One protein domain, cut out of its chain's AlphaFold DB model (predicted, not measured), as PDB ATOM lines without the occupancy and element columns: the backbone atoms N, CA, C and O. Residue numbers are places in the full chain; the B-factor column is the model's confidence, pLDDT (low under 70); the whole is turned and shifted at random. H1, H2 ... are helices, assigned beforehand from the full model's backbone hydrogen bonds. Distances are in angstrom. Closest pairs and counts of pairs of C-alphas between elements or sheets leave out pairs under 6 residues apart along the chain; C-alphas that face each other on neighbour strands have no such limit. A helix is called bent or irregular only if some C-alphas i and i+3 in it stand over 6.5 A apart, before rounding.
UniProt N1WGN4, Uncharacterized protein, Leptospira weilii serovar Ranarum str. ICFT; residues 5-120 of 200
ATOM      1  N   VAL A   5     -41.313   1.098 -19.081       87.62
ATOM      2  CA  VAL A   5     -41.836   0.317 -17.948       87.62
ATOM      3  C   VAL A   5     -42.891  -0.702 -18.393       87.62
ATOM      4  O   VAL A   5     -42.960  -1.799 -17.841       87.62
ATOM      5  N   ILE A   6     -43.705  -0.371 -19.399       89.38
ATOM      6  CA  ILE A   6     -44.773  -1.243 -19.911       89.38
ATOM      7  C   ILE A   6     -44.171  -2.412 -20.694       89.38
ATOM      8  O   ILE A   6     -44.523  -3.566 -20.450       89.38
ATOM      9  N   VAL A   7     -43.199  -2.140 -21.567       89.25
ATOM     10  CA  VAL A   7     -42.516  -3.199 -22.330       89.25
ATOM     11  C   VAL A   7     -41.662  -4.100 -21.432       89.25
ATOM     12  O   VAL A   7     -41.616  -5.302 -21.661       89.25
ATOM     13  N   GLN A   8     -41.084  -3.574 -20.345       92.06
ATOM     14  CA  GLN A   8     -40.396  -4.390 -19.332       92.06
ATOM     15  C   GLN A   8     -41.350  -5.329 -18.577       92.06
ATOM     16  O   GLN A   8     -40.983  -6.469 -18.291       92.06
ATOM     17  N   LYS A   9     -42.587  -4.900 -18.285       93.25
ATOM     18  CA  LYS A   9     -43.619  -5.801 -17.739       93.25
ATOM     19  C   LYS A   9     -43.976  -6.907 -18.733       93.25
ATOM     20  O   LYS A   9     -44.077  -8.063 -18.329       93.25
ATOM     21  N   LEU A  10     -44.138  -6.566 -20.014       93.88
ATOM     22  CA  LEU A  10     -44.417  -7.533 -21.081       93.88
ATOM     23  C   LEU A  10     -43.283  -8.563 -21.228       93.88
ATOM     24  O   LEU A  10     -43.553  -9.762 -21.230       93.88
ATOM     25  N   ASP A  11     -42.024  -8.115 -21.259       94.44
ATOM     26  CA  ASP A  11     -40.850  -9.001 -21.263       94.44
ATOM     27  C   ASP A  11     -40.825  -9.899 -20.020       94.44
ATOM     28  O   ASP A  11     -40.582 -11.097 -20.140       94.44
ATOM     29  N   THR A  12     -41.126  -9.354 -18.833       94.94
ATOM     30  CA  THR A  12     -41.174 -10.133 -17.582       94.94
ATOM     31  C   THR A  12     -42.171 -11.289 -17.695       94.94
ATOM     32  O   THR A  12     -41.824 -12.420 -17.363       94.94
ATOM     33  N   ARG A  13     -43.372 -11.050 -18.245       93.94
ATOM     34  CA  ARG A  13     -44.361 -12.113 -18.505       93.94
ATOM     35  C   ARG A  13     -43.850 -13.168 -19.482       93.94
ATOM     36  O   ARG A  13     -44.007 -14.357 -19.241       93.94
ATOM     37  N   LEU A  14     -43.192 -12.751 -20.560       94.62
ATOM     38  CA  LEU A  14     -42.630 -13.671 -21.552       94.62
ATOM     39  C   LEU A  14     -41.439 -14.481 -21.008       94.62
ATOM     40  O   LEU A  14     -41.201 -15.597 -21.470       94.62
ATOM     41  N   ILE A  15     -40.705 -13.952 -20.024       95.88
ATOM     42  CA  ILE A  15     -39.683 -14.689 -19.265       95.88
ATOM     43  C   ILE A  15     -40.348 -15.684 -18.295       95.88
ATOM     44  O   ILE A  15     -39.931 -16.840 -18.243       95.88
ATOM     45  N   GLU A  16     -41.401 -15.279 -17.569       94.81
ATOM     46  CA  GLU A  16     -42.201 -16.162 -16.695       94.81
ATOM     47  C   GLU A  16     -42.811 -17.347 -17.471       94.81
ATOM     48  O   GLU A  16     -42.799 -18.477 -16.984       94.81
ATOM     49  N   GLU A  17     -43.293 -17.108 -18.694       91.88
ATOM     50  CA  GLU A  17     -43.840 -18.129 -19.602       91.88
ATOM     51  C   GLU A  17     -42.761 -18.974 -20.316       91.88
ATOM     52  O   GLU A  17     -43.087 -19.926 -21.026       91.88
ATOM     53  N   GLY A  18     -41.469 -18.659 -20.149       92.38
ATOM     54  CA  GLY A  18     -40.359 -19.377 -20.791       92.38
ATOM     55  C   GLY A  18     -40.214 -19.131 -22.300       92.38
ATOM     56  O   GLY A  18     -39.498 -19.865 -22.985       92.38
ATOM     57  N   VAL A  19     -40.876 -18.100 -22.833       93.75
ATOM     58  CA  VAL A  19     -40.764 -17.661 -24.235       93.75
ATOM     59  C   VAL A  19     -39.449 -16.912 -24.474       93.75
ATOM     60  O   VAL A  19     -38.838 -17.059 -25.542       93.75
ATOM     61  N   LEU A  20     -39.023 -16.127 -23.478       95.44
ATOM     62  CA  LEU A  20     -37.774 -15.369 -23.443       95.44
ATOM     63  C   LEU A  20     -36.808 -15.924 -22.386       95.44
ATOM     64  O   LEU A  20     -37.199 -16.314 -21.289       95.44
ATOM     65  N   ASP A  21     -35.520 -15.924 -22.714       95.25
ATOM     66  CA  ASP A  21     -34.430 -16.316 -21.823       95.25
ATOM     67  C   ASP A  21     -33.960 -15.118 -20.982       95.25
ATOM     68  O   ASP A  21     -33.384 -14.154 -21.495       95.25
ATOM     69  N   ASN A  22     -34.133 -15.228 -19.663       95.38
ATOM     70  CA  ASN A  22     -33.695 -14.249 -18.664       95.38
ATOM     71  C   ASN A  22     -32.208 -13.836 -18.815       95.38
ATOM     72  O   ASN A  22     -31.818 -12.718 -18.481       95.38
ATOM     73  N   THR A  23     -31.361 -14.691 -19.397       95.50
ATOM     74  CA  THR A  23     -29.951 -14.386 -19.698       95.50
ATOM     75  C   THR A  23     -29.772 -13.108 -20.535       95.50
ATOM     76  O   THR A  23     -28.736 -12.447 -20.422       95.50
ATOM     77  N   PHE A  24     -30.769 -12.730 -21.345       93.94
ATOM     78  CA  PHE A  24     -30.737 -11.541 -22.205       93.94
ATOM     79  C   PHE A  24     -31.650 -10.392 -21.732       93.94
ATOM     80  O   PHE A  24     -31.739  -9.394 -22.441       93.94
ATOM     81  N   GLU A  25     -32.268 -10.474 -20.547       92.19
ATOM     82  CA  GLU A  25     -33.228  -9.480 -20.014       92.19
ATOM     83  C   GLU A  25     -32.741  -8.025 -20.174       92.19
ATOM     84  O   GLU A  25     -33.424  -7.163 -20.725       92.19
ATOM     85  N   LYS A  26     -31.500  -7.753 -19.756       91.25
ATOM     86  CA  LYS A  26     -30.886  -6.412 -19.812       91.25
ATOM     87  C   LYS A  26     -30.741  -5.878 -21.236       91.25
ATOM     88  O   LYS A  26     -30.807  -4.668 -21.456       91.25
ATOM     89  N   ASP A  27     -30.550  -6.781 -22.188       93.12
ATOM     90  CA  ASP A  27     -30.314  -6.468 -23.589       93.12
ATOM     91  C   ASP A  27     -31.622  -6.209 -24.362       93.12
ATOM     92  O   ASP A  27     -31.585  -5.553 -25.403       93.12
ATOM     93  N   TYR A  28     -32.784  -6.648 -23.861       94.69
ATOM     94  CA  TYR A  28     -34.089  -6.377 -24.487       94.69
ATOM     95  C   TYR A  28     -34.417  -4.882 -24.558       94.69
ATOM     96  O   TYR A  28     -34.993  -4.412 -25.540       94.69
ATOM     97  N   SER A  29     -33.912  -4.100 -23.599       94.00
ATOM     98  CA  SER A  29     -33.965  -2.634 -23.634       94.00
ATOM     99  C   SER A  29     -33.434  -2.029 -24.947       94.00
ATOM    100  O   SER A  29     -33.990  -1.039 -25.425       94.00
ATOM    101  N   LEU A  30     -32.424  -2.644 -25.577       94.31
ATOM    102  CA  LEU A  30     -31.873  -2.215 -26.867       94.31
ATOM    103  C   LEU A  30     -32.852  -2.463 -28.026       94.31
ATOM    104  O   LEU A  30     -32.938  -1.643 -28.938       94.31
ATOM    105  N   VAL A  31     -33.589  -3.578 -27.988       95.06
ATOM    106  CA  VAL A  31     -34.591  -3.933 -29.006       95.06
ATOM    107  C   VAL A  31     -35.737  -2.921 -28.971       95.06
ATOM    108  O   VAL A  31     -36.086  -2.350 -30.005       95.06
ATOM    109  N   HIS A  32     -36.245  -2.616 -27.772       94.44
ATOM    110  CA  HIS A  32     -37.290  -1.606 -27.566       94.44
ATOM    111  C   HIS A  32     -36.836  -0.202 -27.957       94.44
ATOM    112  O   HIS A  32     -37.616   0.549 -28.534       94.44
ATOM    113  N   GLN A  33     -35.588   0.173 -27.658       93.44
ATOM    114  CA  GLN A  33     -35.028   1.465 -28.072       93.44
ATOM    115  C   GLN A  33     -34.942   1.582 -29.594       93.44
ATOM    116  O   GLN A  33     -35.381   2.591 -30.140       93.44
ATOM    117  N   MET A  34     -34.445   0.546 -30.276       94.19
ATOM    118  CA  MET A  34     -34.368   0.500 -31.739       94.19
ATOM    119  C   MET A  34     -35.756   0.639 -32.381       94.19
ATOM    120  O   MET A  34     -35.937   1.489 -33.255       94.19
ATOM    121  N   LEU A  35     -36.751  -0.120 -31.906       92.69
ATOM    122  CA  LEU A  35     -38.121  -0.045 -32.423       92.69
ATOM    123  C   LEU A  35     -38.763   1.323 -32.150       92.69
ATOM    124  O   LEU A  35     -39.261   1.951 -33.082       92.69
ATOM    125  N   ASN A  36     -38.671   1.841 -30.921       91.69
ATOM    126  CA  ASN A  36     -39.178   3.173 -30.570       91.69
ATOM    127  C   ASN A  36     -38.496   4.308 -31.355       91.69
ATOM    128  O   ASN A  36     -39.116   5.338 -31.621       91.69
ATOM    129  N   GLU A  37     -37.216   4.170 -31.710       91.50
ATOM    130  CA  GLU A  37     -36.533   5.125 -32.583       91.50
ATOM    131  C   GLU A  37     -37.033   5.063 -34.022       91.50
ATOM    132  O   GLU A  37     -37.173   6.117 -34.641       91.50
ATOM    133  N   GLU A  38     -37.315   3.875 -34.556       90.25
ATOM    134  CA  GLU A  38     -37.827   3.754 -35.919       90.25
ATOM    135  C   GLU A  38     -39.285   4.220 -36.018       90.25
ATOM    136  O   GLU A  38     -39.577   5.044 -36.879       90.25
ATOM    137  N   ILE A  39     -40.145   3.869 -35.050       86.75
ATOM    138  CA  ILE A  39     -41.506   4.429 -34.890       86.75
ATOM    139  C   ILE A  39     -41.469   5.963 -34.870       86.75
ATOM    140  O   ILE A  39     -42.310   6.637 -35.463       86.75
ATOM    141  N   ARG A  40     -40.467   6.563 -34.219       86.38
ATOM    142  CA  ARG A  40     -40.321   8.025 -34.186       86.38
ATOM    143  C   ARG A  40     -39.932   8.628 -35.543       86.38
ATOM    144  O   ARG A  40     -40.241   9.793 -35.776       86.38
ATOM    145  N   LYS A  41     -39.257   7.873 -36.419       86.94
ATOM    146  CA  LYS A  41     -38.869   8.307 -37.776       86.94
ATOM    147  C   LYS A  41     -39.985   8.080 -38.795       86.94
ATOM    148  O   LYS A  41     -40.241   8.964 -39.605       86.94
ATOM    149  N   THR A  42     -40.637   6.918 -38.761       78.44
ATOM    150  CA  THR A  42     -41.707   6.539 -39.702       78.44
ATOM    151  C   THR A  42     -43.075   7.102 -39.323       78.44
ATOM    152  O   THR A  42     -43.970   7.139 -40.164       78.44
ATOM    153  N   GLY A  43     -43.253   7.524 -38.068       72.12
ATOM    154  CA  GLY A  43     -44.569   7.679 -37.450       72.12
ATOM    155  C   GLY A  43     -45.056   6.358 -36.841       72.12
ATOM    156  O   GLY A  43     -44.394   5.325 -36.978       72.12
ATOM    157  N   LYS A  44     -46.222   6.397 -36.165       68.25
ATOM    158  CA  LYS A  44     -46.890   5.209 -35.592       68.25
ATOM    159  C   LYS A  44     -46.847   4.044 -36.595       68.25
ATOM    160  O   LYS A  44     -47.182   4.255 -37.763       68.25
ATOM    161  N   PHE A  45     -46.500   2.831 -36.152       65.25
ATOM    162  CA  PHE A  45     -46.621   1.638 -36.997       65.25
ATOM    163  C   PHE A  45     -48.101   1.328 -37.258       65.25
ATOM    164  O   PHE A  45     -48.723   0.549 -36.549       65.25
ATOM    165  N   THR A  46     -48.655   1.916 -38.318       64.50
ATOM    166  CA  THR A  46     -49.977   1.558 -38.861       64.50
ATOM    167  C   THR A  46     -49.975   0.196 -39.557       64.50
ATOM    168  O   THR A  46     -51.031  -0.337 -39.880       64.50
ATOM    169  N   ASN A  47     -48.793  -0.369 -39.812       81.94
ATOM    170  CA  ASN A  47     -48.605  -1.656 -40.457       81.94
ATOM    171  C   ASN A  47     -47.599  -2.497 -39.652       81.94
ATOM    172  O   ASN A  47     -46.451  -2.089 -39.451       81.94
ATOM    173  N   PHE A  48     -48.045  -3.671 -39.199       88.12
ATOM    174  CA  PHE A  48     -47.245  -4.598 -38.400       88.12
ATOM    175  C   PHE A  48     -46.105  -5.228 -39.222       88.12
ATOM    176  O   PHE A  48     -44.978  -5.322 -38.734       88.12
ATOM    177  N   GLU A  49     -46.362  -5.604 -40.482       90.06
ATOM    178  CA  GLU A  49     -45.358  -6.232 -41.360       90.06
ATOM    179  C   GLU A  49     -44.140  -5.326 -41.621       90.06
ATOM    180  O   GLU A  49     -43.014  -5.811 -41.744       90.06
ATOM    181  N   LEU A  50     -44.336  -4.005 -41.682       89.56
ATOM    182  CA  LEU A  50     -43.260  -3.025 -41.832       89.56
ATOM    183  C   LEU A  50     -42.347  -3.018 -40.600       89.56
ATOM    184  O   LEU A  50     -41.124  -3.070 -40.749       89.56
ATOM    185  N   GLY A  51     -42.933  -3.006 -39.399       90.94
ATOM    186  CA  GLY A  51     -42.191  -3.114 -38.143       90.94
ATOM    187  C   GLY A  51     -41.448  -4.445 -38.022       90.94
ATOM    188  O   GLY A  51     -40.270  -4.469 -37.662       90.94
ATOM    189  N   GLU A  52     -42.085  -5.552 -38.416       93.12
ATOM    190  CA  GLU A  52     -41.441  -6.867 -38.460       93.12
ATOM    191  C   GLU A  52     -40.260  -6.888 -39.443       93.12
ATOM    192  O   GLU A  52     -39.192  -7.419 -39.125       93.12
ATOM    193  N   LYS A  53     -40.411  -6.287 -40.628       93.06
ATOM    194  CA  LYS A  53     -39.334  -6.189 -41.619       93.06
ATOM    195  C   LYS A  53     -38.138  -5.404 -41.074       93.06
ATOM    196  O   LYS A  53     -37.015  -5.891 -41.159       93.06
ATOM    197  N   ILE A  54     -38.384  -4.241 -40.468       93.31
ATOM    198  CA  ILE A  54     -37.364  -3.408 -39.808       93.31
ATOM    199  C   ILE A  54     -36.619  -4.210 -38.732       93.31
ATOM    200  O   ILE A  54     -35.386  -4.247 -38.724       93.31
ATOM    201  N   LEU A  55     -37.358  -4.913 -37.867       95.19
ATOM    202  CA  LEU A  55     -36.794  -5.785 -36.838       95.19
ATOM    203  C   LEU A  55     -35.901  -6.871 -37.454       95.19
ATOM    204  O   LEU A  55     -34.766  -7.065 -37.016       95.19
ATOM    205  N   ARG A  56     -36.374  -7.562 -38.498       95.00
ATOM    206  CA  ARG A  56     -35.609  -8.610 -39.193       95.00
ATOM    207  C   ARG A  56     -34.355  -8.065 -39.875       95.00
ATOM    208  O   ARG A  56     -33.313  -8.715 -39.796       95.00
ATOM    209  N   ASP A  57     -34.417  -6.892 -40.498       94.38
ATOM    210  CA  ASP A  57     -33.265  -6.251 -41.145       94.38
ATOM    211  C   ASP A  57     -32.200  -5.831 -40.114       94.38
ATOM    212  O   ASP A  57     -31.008  -6.099 -40.310       94.38
ATOM    213  N   TRP A  58     -32.612  -5.293 -38.961       95.50
ATOM    214  CA  TRP A  58     -31.707  -5.004 -37.841       95.50
ATOM    215  C   TRP A  58     -31.054  -6.276 -37.274       95.50
ATOM    216  O   TRP A  58     -29.831  -6.332 -37.104       95.50
ATOM    217  N   LEU A  59     -31.836  -7.342 -37.065       95.69
ATOM    218  CA  LEU A  59     -31.328  -8.642 -36.610       95.69
ATOM    219  C   LEU A  59     -30.376  -9.294 -37.624       95.69
ATOM    220  O   LEU A  59     -29.380  -9.894 -37.223       95.69
ATOM    221  N   ASN A  60     -30.612  -9.140 -38.931       94.88
ATOM    222  CA  ASN A  60     -29.664  -9.556 -39.970       94.88
ATOM    223  C   ASN A  60     -28.342  -8.774 -39.880       94.88
ATOM    224  O   ASN A  60     -27.268  -9.354 -40.064       94.88
ATOM    225  N   GLY A  61     -28.391  -7.484 -39.529       94.12
ATOM    226  CA  GLY A  61     -27.208  -6.683 -39.200       94.12
ATOM    227  C   GLY A  61     -26.402  -7.270 -38.035       94.12
ATOM    228  O   GLY A  61     -25.194  -7.473 -38.161       94.12
ATOM    229  N   LEU A  62     -27.070  -7.625 -36.934       94.00
ATOM    230  CA  LEU A  62     -26.437  -8.269 -35.773       94.00
ATOM    231  C   LEU A  62     -25.914  -9.686 -36.080       94.00
ATOM    232  O   LEU A  62     -24.853 -10.079 -35.591       94.00
ATOM    233  N   ALA A  63     -26.607 -10.445 -36.931       94.25
ATOM    234  CA  ALA A  63     -26.156 -11.759 -37.388       94.25
ATOM    235  C   ALA A  63     -24.848 -11.664 -38.192       94.25
ATOM    236  O   ALA A  63     -23.920 -12.439 -37.956       94.25
ATOM    237  N   ARG A  64     -24.725 -10.664 -39.077       93.06
ATOM    238  CA  ARG A  64     -23.474 -10.356 -39.799       93.06
ATOM    239  C   ARG A  64     -22.332  -9.931 -38.865       93.06
ATOM    240  O   ARG A  64     -21.174 -10.167 -39.194       93.06
ATOM    241  N   GLN A  65     -22.643  -9.347 -37.705       92.81
ATOM    242  CA  GLN A  65     -21.672  -9.022 -36.648       92.81
ATOM    243  C   GLN A  65     -21.281 -10.229 -35.770       92.81
ATOM    244  O   GLN A  65     -20.382 -10.108 -34.940       92.81
ATOM    245  N   GLY A  66     -21.909 -11.397 -35.953       91.56
ATOM    246  CA  GLY A  66     -21.578 -12.624 -35.221       91.56
ATOM    247  C   GLY A  66     -22.333 -12.823 -33.903       91.56
ATOM    248  O   GLY A  66     -21.860 -13.573 -33.049       91.56
ATOM    249  N   ALA A  67     -23.494 -12.184 -33.717       93.50
ATOM    250  CA  ALA A  67     -24.389 -12.501 -32.602       93.50
ATOM    251  C   ALA A  67     -24.848 -13.977 -32.641       93.50
ATOM    252  O   ALA A  67     -25.019 -14.559 -33.715       93.50
ATOM    253  N   SER A  68     -25.058 -14.596 -31.472       94.25
ATOM    254  CA  SER A  68     -25.513 -15.990 -31.390       94.25
ATOM    255  C   SER A  68     -26.971 -16.149 -31.831       94.25
ATOM    256  O   SER A  68     -27.795 -15.251 -31.653       94.25
ATOM    257  N   GLN A  69     -27.308 -17.322 -32.378       94.19
ATOM    258  CA  GLN A  69     -28.663 -17.632 -32.850       94.19
ATOM    259  C   GLN A  69     -29.710 -17.514 -31.732       94.19
ATOM    260  O   GLN A  69     -30.809 -17.014 -31.975       94.19
ATOM    261  N   ASP A  70     -29.363 -17.929 -30.513       94.88
ATOM    262  CA  ASP A  70     -30.259 -17.882 -29.354       94.88
ATOM    263  C   ASP A  70     -30.560 -16.433 -28.962       94.88
ATOM    264  O   ASP A  70     -31.718 -16.067 -28.769       94.88
ATOM    265  N   LYS A  71     -29.535 -15.570 -28.957       95.25
ATOM    266  CA  LYS A  71     -29.681 -14.134 -28.695       95.25
ATOM    267  C   LYS A  71     -30.556 -13.454 -29.750       95.25
ATOM    268  O   LYS A  71     -31.480 -12.727 -29.406       95.25
ATOM    269  N   LEU A  72     -30.315 -13.748 -31.029       96.19
ATOM    270  CA  LEU A  72     -31.105 -13.224 -32.149       96.19
ATOM    271  C   LEU A  72     -32.561 -13.717 -32.129       96.19
ATOM    272  O   LEU A  72     -33.469 -12.967 -32.475       96.19
ATOM    273  N   THR A  73     -32.796 -14.959 -31.701       96.25
ATOM    274  CA  THR A  73     -34.145 -15.531 -31.560       96.25
ATOM    275  C   THR A  73     -34.905 -14.898 -30.396       96.25
ATOM    276  O   THR A  73     -36.071 -14.544 -30.549       96.25
ATOM    277  N   ASN A  74     -34.239 -14.680 -29.263       96.94
ATOM    278  CA  ASN A  74     -34.812 -13.959 -28.131       96.94
ATOM    279  C   ASN A  74     -35.138 -12.501 -28.488       96.94
ATOM    280  O   ASN A  74     -36.243 -12.038 -28.225       96.94
ATOM    281  N   TYR A  75     -34.228 -11.795 -29.168       97.00
ATOM    282  CA  TYR A  75     -34.500 -10.444 -29.664       97.00
ATOM    283  C   TYR A  75     -35.659 -10.398 -30.672       97.00
ATOM    284  O   TYR A  75     -36.442  -9.453 -30.645       97.00
ATOM    285  N   LEU A  76     -35.793 -11.404 -31.548       96.75
ATOM    286  CA  LEU A  76     -36.927 -11.506 -32.472       96.75
ATOM    287  C   LEU A  76     -38.253 -11.602 -31.708       96.75
ATOM    288  O   LEU A  76     -39.178 -10.863 -32.018       96.75
ATOM    289  N   ARG A  77     -38.338 -12.471 -30.695       96.75
ATOM    290  CA  ARG A  77     -39.549 -12.647 -29.876       96.75
ATOM    291  C   ARG A  77     -39.886 -11.391 -29.072       96.75
ATOM    292  O   ARG A  77     -41.022 -10.938 -29.123       96.75
ATOM    293  N   CYS A  78     -38.896 -10.793 -28.410       96.44
ATOM    294  CA  CYS A  78     -39.044  -9.530 -27.680       96.44
ATOM    295  C   CYS A  78     -39.534  -8.396 -28.603       96.44
ATOM    296  O   CYS A  78     -40.519  -7.722 -28.303       96.44
ATOM    297  N   GLY A  79     -38.923  -8.240 -29.783       95.31
ATOM    298  CA  GLY A  79     -39.338  -7.230 -30.757       95.31
ATOM    299  C   GLY A  79     -40.730  -7.481 -31.348       95.31
ATOM    300  O   GLY A  79     -41.496  -6.538 -31.517       95.31
ATOM    301  N   LEU A  80     -41.105  -8.739 -31.612       95.69
ATOM    302  CA  LEU A  80     -42.461  -9.097 -32.047       95.69
ATOM    303  C   LEU A  80     -43.505  -8.796 -30.962       95.69
ATOM    304  O   LEU A  80     -44.579  -8.294 -31.281       95.69
ATOM    305  N   ALA A  81     -43.193  -9.040 -29.687       94.94
ATOM    306  CA  ALA A  81     -44.073  -8.694 -28.572       94.94
ATOM    307  C   ALA A  81     -44.265  -7.175 -28.434       94.94
ATOM    308  O   ALA A  81     -45.396  -6.709 -28.301       94.94
ATOM    309  N   HIS A  82     -43.182  -6.399 -28.555       94.12
ATOM    310  CA  HIS A  82     -43.230  -4.935 -28.598       94.12
ATOM    311  C   HIS A  82     -44.128  -4.424 -29.738       94.12
ATOM    312  O   HIS A  82     -44.985  -3.571 -29.518       94.12
ATOM    313  N   LEU A  83     -43.976  -4.977 -30.947       92.56
ATOM    314  CA  LEU A  83     -44.807  -4.628 -32.106       92.56
ATOM    315  C   LEU A  83     -46.282  -5.009 -31.904       92.56
ATOM    316  O   LEU A  83     -47.162  -4.239 -32.286       92.56
ATOM    317  N   SER A  84     -46.567  -6.158 -31.280       92.25
ATOM    318  CA  SER A  84     -47.939  -6.554 -30.930       92.25
ATOM    319  C   SER A  84     -48.570  -5.594 -29.920       92.25
ATOM    320  O   SER A  84     -49.751  -5.281 -30.049       92.25
ATOM    321  N   TYR A  85     -47.798  -5.101 -28.944       92.25
ATOM    322  CA  TYR A  85     -48.272  -4.085 -28.005       92.25
ATOM    323  C   TYR A  85     -48.554  -2.748 -28.706       92.25
ATOM    324  O   TYR A  85     -49.658  -2.232 -28.562       92.25
ATOM    325  N   GLU A  86     -47.617  -2.213 -29.502       89.50
ATOM    326  CA  GLU A  86     -47.812  -0.957 -30.256       89.50
ATOM    327  C   GLU A  86     -49.060  -1.000 -31.142       89.50
ATOM    328  O   GLU A  86     -49.858  -0.066 -31.127       89.50
ATOM    329  N   TYR A  87     -49.248  -2.103 -31.874       88.19
ATOM    330  CA  TYR A  87     -50.385  -2.288 -32.774       88.19
ATOM    331  C   TYR A  87     -51.730  -2.300 -32.020       88.19
ATOM    332  O   TYR A  87     -52.725  -1.742 -32.479       88.19
ATOM    333  N   ILE A  88     -51.771  -2.895 -30.824       88.44
ATOM    334  CA  ILE A  88     -52.990  -2.947 -30.001       88.44
ATOM    335  C   ILE A  88     -53.223  -1.627 -29.258       88.44
ATOM    336  O   ILE A  88     -54.374  -1.215 -29.132       88.44
ATOM    337  N   GLU A  89     -52.163  -0.945 -28.811       86.56
ATOM    338  CA  GLU A  89     -52.231   0.406 -28.238       86.56
ATOM    339  C   GLU A  89     -52.801   1.402 -29.260       86.56
ATOM    340  O   GLU A  89     -53.673   2.196 -28.907       86.56
ATOM    341  N   SER A  90     -52.382   1.327 -30.533       79.25
ATOM    342  CA  SER A  90     -52.913   2.200 -31.589       79.25
ATOM    343  C   SER A  90     -54.387   1.959 -31.916       79.25
ATOM    344  O   SER A  90     -55.084   2.925 -32.220       79.25
ATOM    345  N   ASP A  91     -54.861   0.716 -31.816       77.50
ATOM    346  CA  ASP A  91     -56.262   0.351 -32.073       77.50
ATOM    347  C   ASP A  91     -57.188   0.607 -30.860       77.50
ATOM    348  O   ASP A  91     -58.410   0.573 -31.002       77.50
ATOM    349  N   ASN A  92     -56.642   0.829 -29.654       75.62
ATOM    350  CA  ASN A  92     -57.406   0.832 -28.393       75.62
ATOM    351  C   ASN A  92     -57.041   1.998 -27.449       75.62
ATOM    352  O   ASN A  92     -56.959   1.811 -26.226       75.62
ATOM    353  N   GLU A  93     -56.833   3.200 -28.000       70.69
ATOM    354  CA  GLU A  93     -56.504   4.408 -27.228       70.69
ATOM    355  C   GLU A  93     -57.474   4.623 -26.043       70.69
ATOM    356  O   GLU A  93     -58.692   4.670 -26.206       70.69
ATOM    357  N   GLY A  94     -56.924   4.752 -24.828       73.12
ATOM    358  CA  GLY A  94     -57.693   4.939 -23.586       73.12
ATOM    359  C   GLY A  94     -58.003   3.663 -22.788       73.12
ATOM    360  O   GLY A  94     -58.606   3.758 -21.720       73.12
ATOM    361  N   THR A  95     -57.581   2.486 -23.256       81.88
ATOM    362  CA  THR A  95     -57.678   1.228 -22.490       81.88
ATOM    363  C   THR A  95     -56.623   1.161 -21.376       81.88
ATOM    364  O   THR A  95     -55.540   1.730 -21.499       81.88
ATOM    365  N   ASP A  96     -56.922   0.447 -20.286       89.62
ATOM    366  CA  ASP A  96     -55.959   0.174 -19.213       89.62
ATOM    367  C   ASP A  96     -54.712  -0.593 -19.706       89.62
ATOM    368  O   ASP A  96     -54.792  -1.493 -20.544       89.62
ATOM    369  N   VAL A  97     -53.558  -0.260 -19.126       87.38
ATOM    370  CA  VAL A  97     -52.239  -0.775 -19.514       87.38
ATOM    371  C   VAL A  97     -52.114  -2.286 -19.316       87.38
ATOM    372  O   VAL A  97     -51.602  -2.967 -20.201       87.38
ATOM    373  N   GLU A  98     -52.584  -2.840 -18.195       89.19
ATOM    374  CA  GLU A  98     -52.508  -4.291 -17.963       89.19
ATOM    375  C   GLU A  98     -53.431  -5.037 -18.938       89.19
ATOM    376  O   GLU A  98     -53.075  -6.093 -19.461       89.19
ATOM    377  N   THR A  99     -54.581  -4.445 -19.271       90.62
ATOM    378  CA  THR A  99     -55.482  -4.971 -20.310       90.62
ATOM    379  C   THR A  99     -54.832  -4.959 -21.701       90.62
ATOM    380  O   THR A  99     -54.983  -5.928 -22.450       90.62
ATOM    381  N   LEU A 100     -54.075  -3.912 -22.051       90.56
ATOM    382  CA  LEU A 100     -53.300  -3.851 -23.299       90.56
ATOM    383  C   LEU A 100     -52.180  -4.906 -23.329       90.56
ATOM    384  O   LEU A 100     -52.045  -5.605 -24.333       90.56
ATOM    385  N   ILE A 101     -51.436  -5.091 -22.229       91.19
ATOM    386  CA  ILE A 101     -50.412  -6.149 -22.094       91.19
ATOM    387  C   ILE A 101     -51.038  -7.537 -22.298       91.19
ATOM    388  O   ILE A 101     -50.526  -8.331 -23.086       91.19
ATOM    389  N   LEU A 102     -52.162  -7.834 -21.636       91.94
ATOM    390  CA  LEU A 102     -52.842  -9.129 -21.763       91.94
ATOM    391  C   LEU A 102     -53.323  -9.389 -23.197       91.94
ATOM    392  O   LEU A 102     -53.127 -10.486 -23.719       91.94
ATOM    393  N   ARG A 103     -53.894  -8.383 -23.872       91.62
ATOM    394  CA  ARG A 103     -54.278  -8.493 -25.290       91.62
ATOM    395  C   ARG A 103     -53.065  -8.694 -26.206       91.62
ATOM    396  O   ARG A 103     -53.149  -9.482 -27.145       91.62
ATOM    397  N   ALA A 104     -51.939  -8.038 -25.920       92.25
ATOM    398  CA  ALA A 104     -50.690  -8.225 -26.657       92.25
ATOM    399  C   ALA A 104     -50.135  -9.645 -26.515       92.25
ATOM    400  O   ALA A 104     -49.744 -10.230 -27.522       92.25
ATOM    401  N   LEU A 105     -50.182 -10.230 -25.314       93.00
ATOM    402  CA  LEU A 105     -49.808 -11.630 -25.084       93.00
ATOM    403  C   LEU A 105     -50.732 -12.606 -25.829       93.00
ATOM    404  O   LEU A 105     -50.240 -13.535 -26.466       93.00
ATOM    405  N   VAL A 106     -52.051 -12.378 -25.826       93.19
ATOM    406  CA  VAL A 106     -53.004 -13.206 -26.593       93.19
ATOM    407  C   VAL A 106     -52.700 -13.142 -28.095       93.19
ATOM    408  O   VAL A 106     -52.435 -14.178 -28.698       93.19
ATOM    409  N   SER A 107     -52.618 -11.941 -28.676       90.94
ATOM    410  CA  SER A 107     -52.295 -11.734 -30.099       90.94
ATOM    411  C   SER A 107     -50.929 -12.320 -30.489       90.94
ATOM    412  O   SER A 107     -50.772 -12.921 -31.552       90.94
ATOM    413  N   PHE A 108     -49.928 -12.209 -29.612       93.69
ATOM    414  CA  PHE A 108     -48.604 -12.800 -29.811       93.69
ATOM    415  C   PHE A 108     -48.652 -14.337 -29.893       93.69
ATOM    416  O   PHE A 108     -47.942 -14.935 -30.706       93.69
ATOM    417  N   ARG A 109     -49.509 -14.980 -29.088       93.00
ATOM    418  CA  ARG A 109     -49.686 -16.440 -29.081       93.00
ATOM    419  C   ARG A 109     -50.568 -16.934 -30.228       93.00
ATOM    420  O   ARG A 109     -50.222 -17.932 -30.847       93.00
ATOM    421  N   GLU A 110     -51.632 -16.210 -30.577       92.75
ATOM    422  CA  GLU A 110     -52.481 -16.499 -31.749       92.75
ATOM    423  C   GLU A 110     -51.704 -16.456 -33.074       92.75
ATOM    424  O   GLU A 110     -52.038 -17.171 -34.015       92.75
ATOM    425  N   ARG A 111     -50.638 -15.648 -33.141       91.25
ATOM    426  CA  ARG A 111     -49.722 -15.555 -34.291       91.25
ATOM    427  C   ARG A 111     -48.525 -16.519 -34.212       91.25
ATOM    428  O   ARG A 111     -47.592 -16.393 -35.003       91.25
ATOM    429  N   ASP A 112     -48.515 -17.453 -33.255       92.50
ATOM    430  CA  ASP A 112     -47.433 -18.423 -33.016       92.50
ATOM    431  C   ASP A 112     -46.032 -17.793 -32.814       92.50
ATOM    432  O   ASP A 112     -44.995 -18.444 -32.992       92.50
ATOM    433  N   PHE A 113     -45.951 -16.523 -32.393       93.06
ATOM    434  CA  PHE A 113     -44.665 -15.826 -32.262       93.06
ATOM    435  C   PHE A 113     -43.771 -16.411 -31.158       93.06
ATOM    436  O   PHE A 113     -42.547 -16.352 -31.277       93.06
ATOM    437  N   GLU A 114     -44.347 -17.098 -30.164       91.38
ATOM    438  CA  GLU A 114     -43.613 -17.910 -29.179       91.38
ATOM    439  C   GLU A 114     -42.699 -18.962 -29.854       91.38
ATOM    440  O   GLU A 114     -41.593 -19.239 -29.385       91.38
ATOM    441  N   LYS A 115     -43.121 -19.499 -31.010       92.06
ATOM    442  CA  LYS A 115     -42.405 -20.519 -31.793       92.06
ATOM    443  C   LYS A 115     -41.466 -19.912 -32.837       92.06
ATOM    444  O   LYS A 115     -40.743 -20.649 -33.509       92.06
ATOM    445  N   SER A 116     -41.427 -18.583 -32.974       93.00
ATOM    446  CA  SER A 116     -40.529 -17.920 -33.921       93.00
ATOM    447  C   SER A 116     -39.065 -18.196 -33.584       93.00
ATOM    448  O   SER A 116     -38.635 -18.106 -32.431       93.00
ATOM    449  N   ILE A 117     -38.300 -18.537 -34.622       93.06
ATOM    450  CA  ILE A 117     -36.857 -18.787 -34.577       93.06
ATOM    451  C   ILE A 117     -36.208 -17.875 -35.608       93.06
ATOM    452  O   ILE A 117     -36.632 -17.840 -36.768       93.06
ATOM    453  N   PHE A 118     -35.163 -17.152 -35.211       92.88
ATOM    454  CA  PHE A 118     -34.439 -16.316 -36.154       92.88
ATOM    455  C   PHE A 118     -33.622 -17.188 -37.117       92.88
ATOM    456  O   PHE A 118     -32.757 -17.962 -36.704       92.88
ATOM    457  N   ARG A 119     -33.886 -17.048 -38.420       88.69
ATOM    458  CA  ARG A 119     -33.132 -17.696 -39.499       88.69
ATOM    459  C   ARG A 119     -32.540 -16.618 -40.401       88.69
ATOM    460  O   ARG A 119     -33.280 -15.933 -41.100       88.69
ATOM    461  N   SER A 120     -31.216 -16.483 -40.404       79.50
ATOM    462  CA  SER A 120     -30.520 -15.656 -41.395       79.50
ATOM    463  C   SER A 120     -30.731 -16.234 -42.789       79.50
ATOM    464  O   SER A 120     -30.436 -17.413 -43.001       79.50
TER     465      SER A 120
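This is residues 5 to 120 of the 200 residues of an uncharacterized protein of Leptospira weilii serovar Ranarum str. ICFT (UniProt N1WGN4). What does one see first? A long helix, H4, runs through the middle with the other four helices gathered round it: H3 lies side by side with it, and H1, H2 and H5 pack on it at steep angles. After H5, residues 111 to 120 run back past H4. How is it made up? The printed part has 116 residues, with five named helices in the order H1 to H5 and no named strand, an all-helix domain. It is compact, with a radius of gyration of the C-alphas of 13.3 A and spans of 42 by 32 by 24 A.

How does the printed part open? H1, residues 5 to 16, and H2, residues 22 to 42, form a helical hairpin; their closest C-alphas, of Ile 15 and Asn 22, are 6.0 A apart. What surrounds the hub? The hub is H4, residues 69 to 91, which H2 touches at a steep tilt of 48 degrees, with C-alphas 31 and 79 closest at 6.0 A. H3, residues 48 to 64, makes a helical hairpin with H4 at a shallow tilt of 21 degrees, with C-alphas 59 and 72 closest at 6.4 A. H5, residues 97 to 110, touches H4 with C-alphas 85 and 104 closest at 5.0 A, and is apart from H3. Are the backbones whole? Every O i to N i+4 pair is within hydrogen-bond range in H1, H3, H4 and H5, against 12 of 17 in H2.

Where do the helices begin and end? H1 begins at C-alpha 5 (-41.836, 0.317, -17.948), and H5 ends at C-alpha 110 (-52.481, -16.499, -31.749). How long are they? H4 measures 32.9 A, H2 30.6 A and H3 24.5 A. Is any irregular? H2 is, with C-alphas 23 and 26 8.0 A apart.

How far does it reach? The C-alphas farthest apart, of Gly 66 and Gly 94, are 41.8 A apart. Is it continuous and confident? The printed part has no cut, and the four links between helices are tight. Residues 44 to 46 have pLDDT under 70.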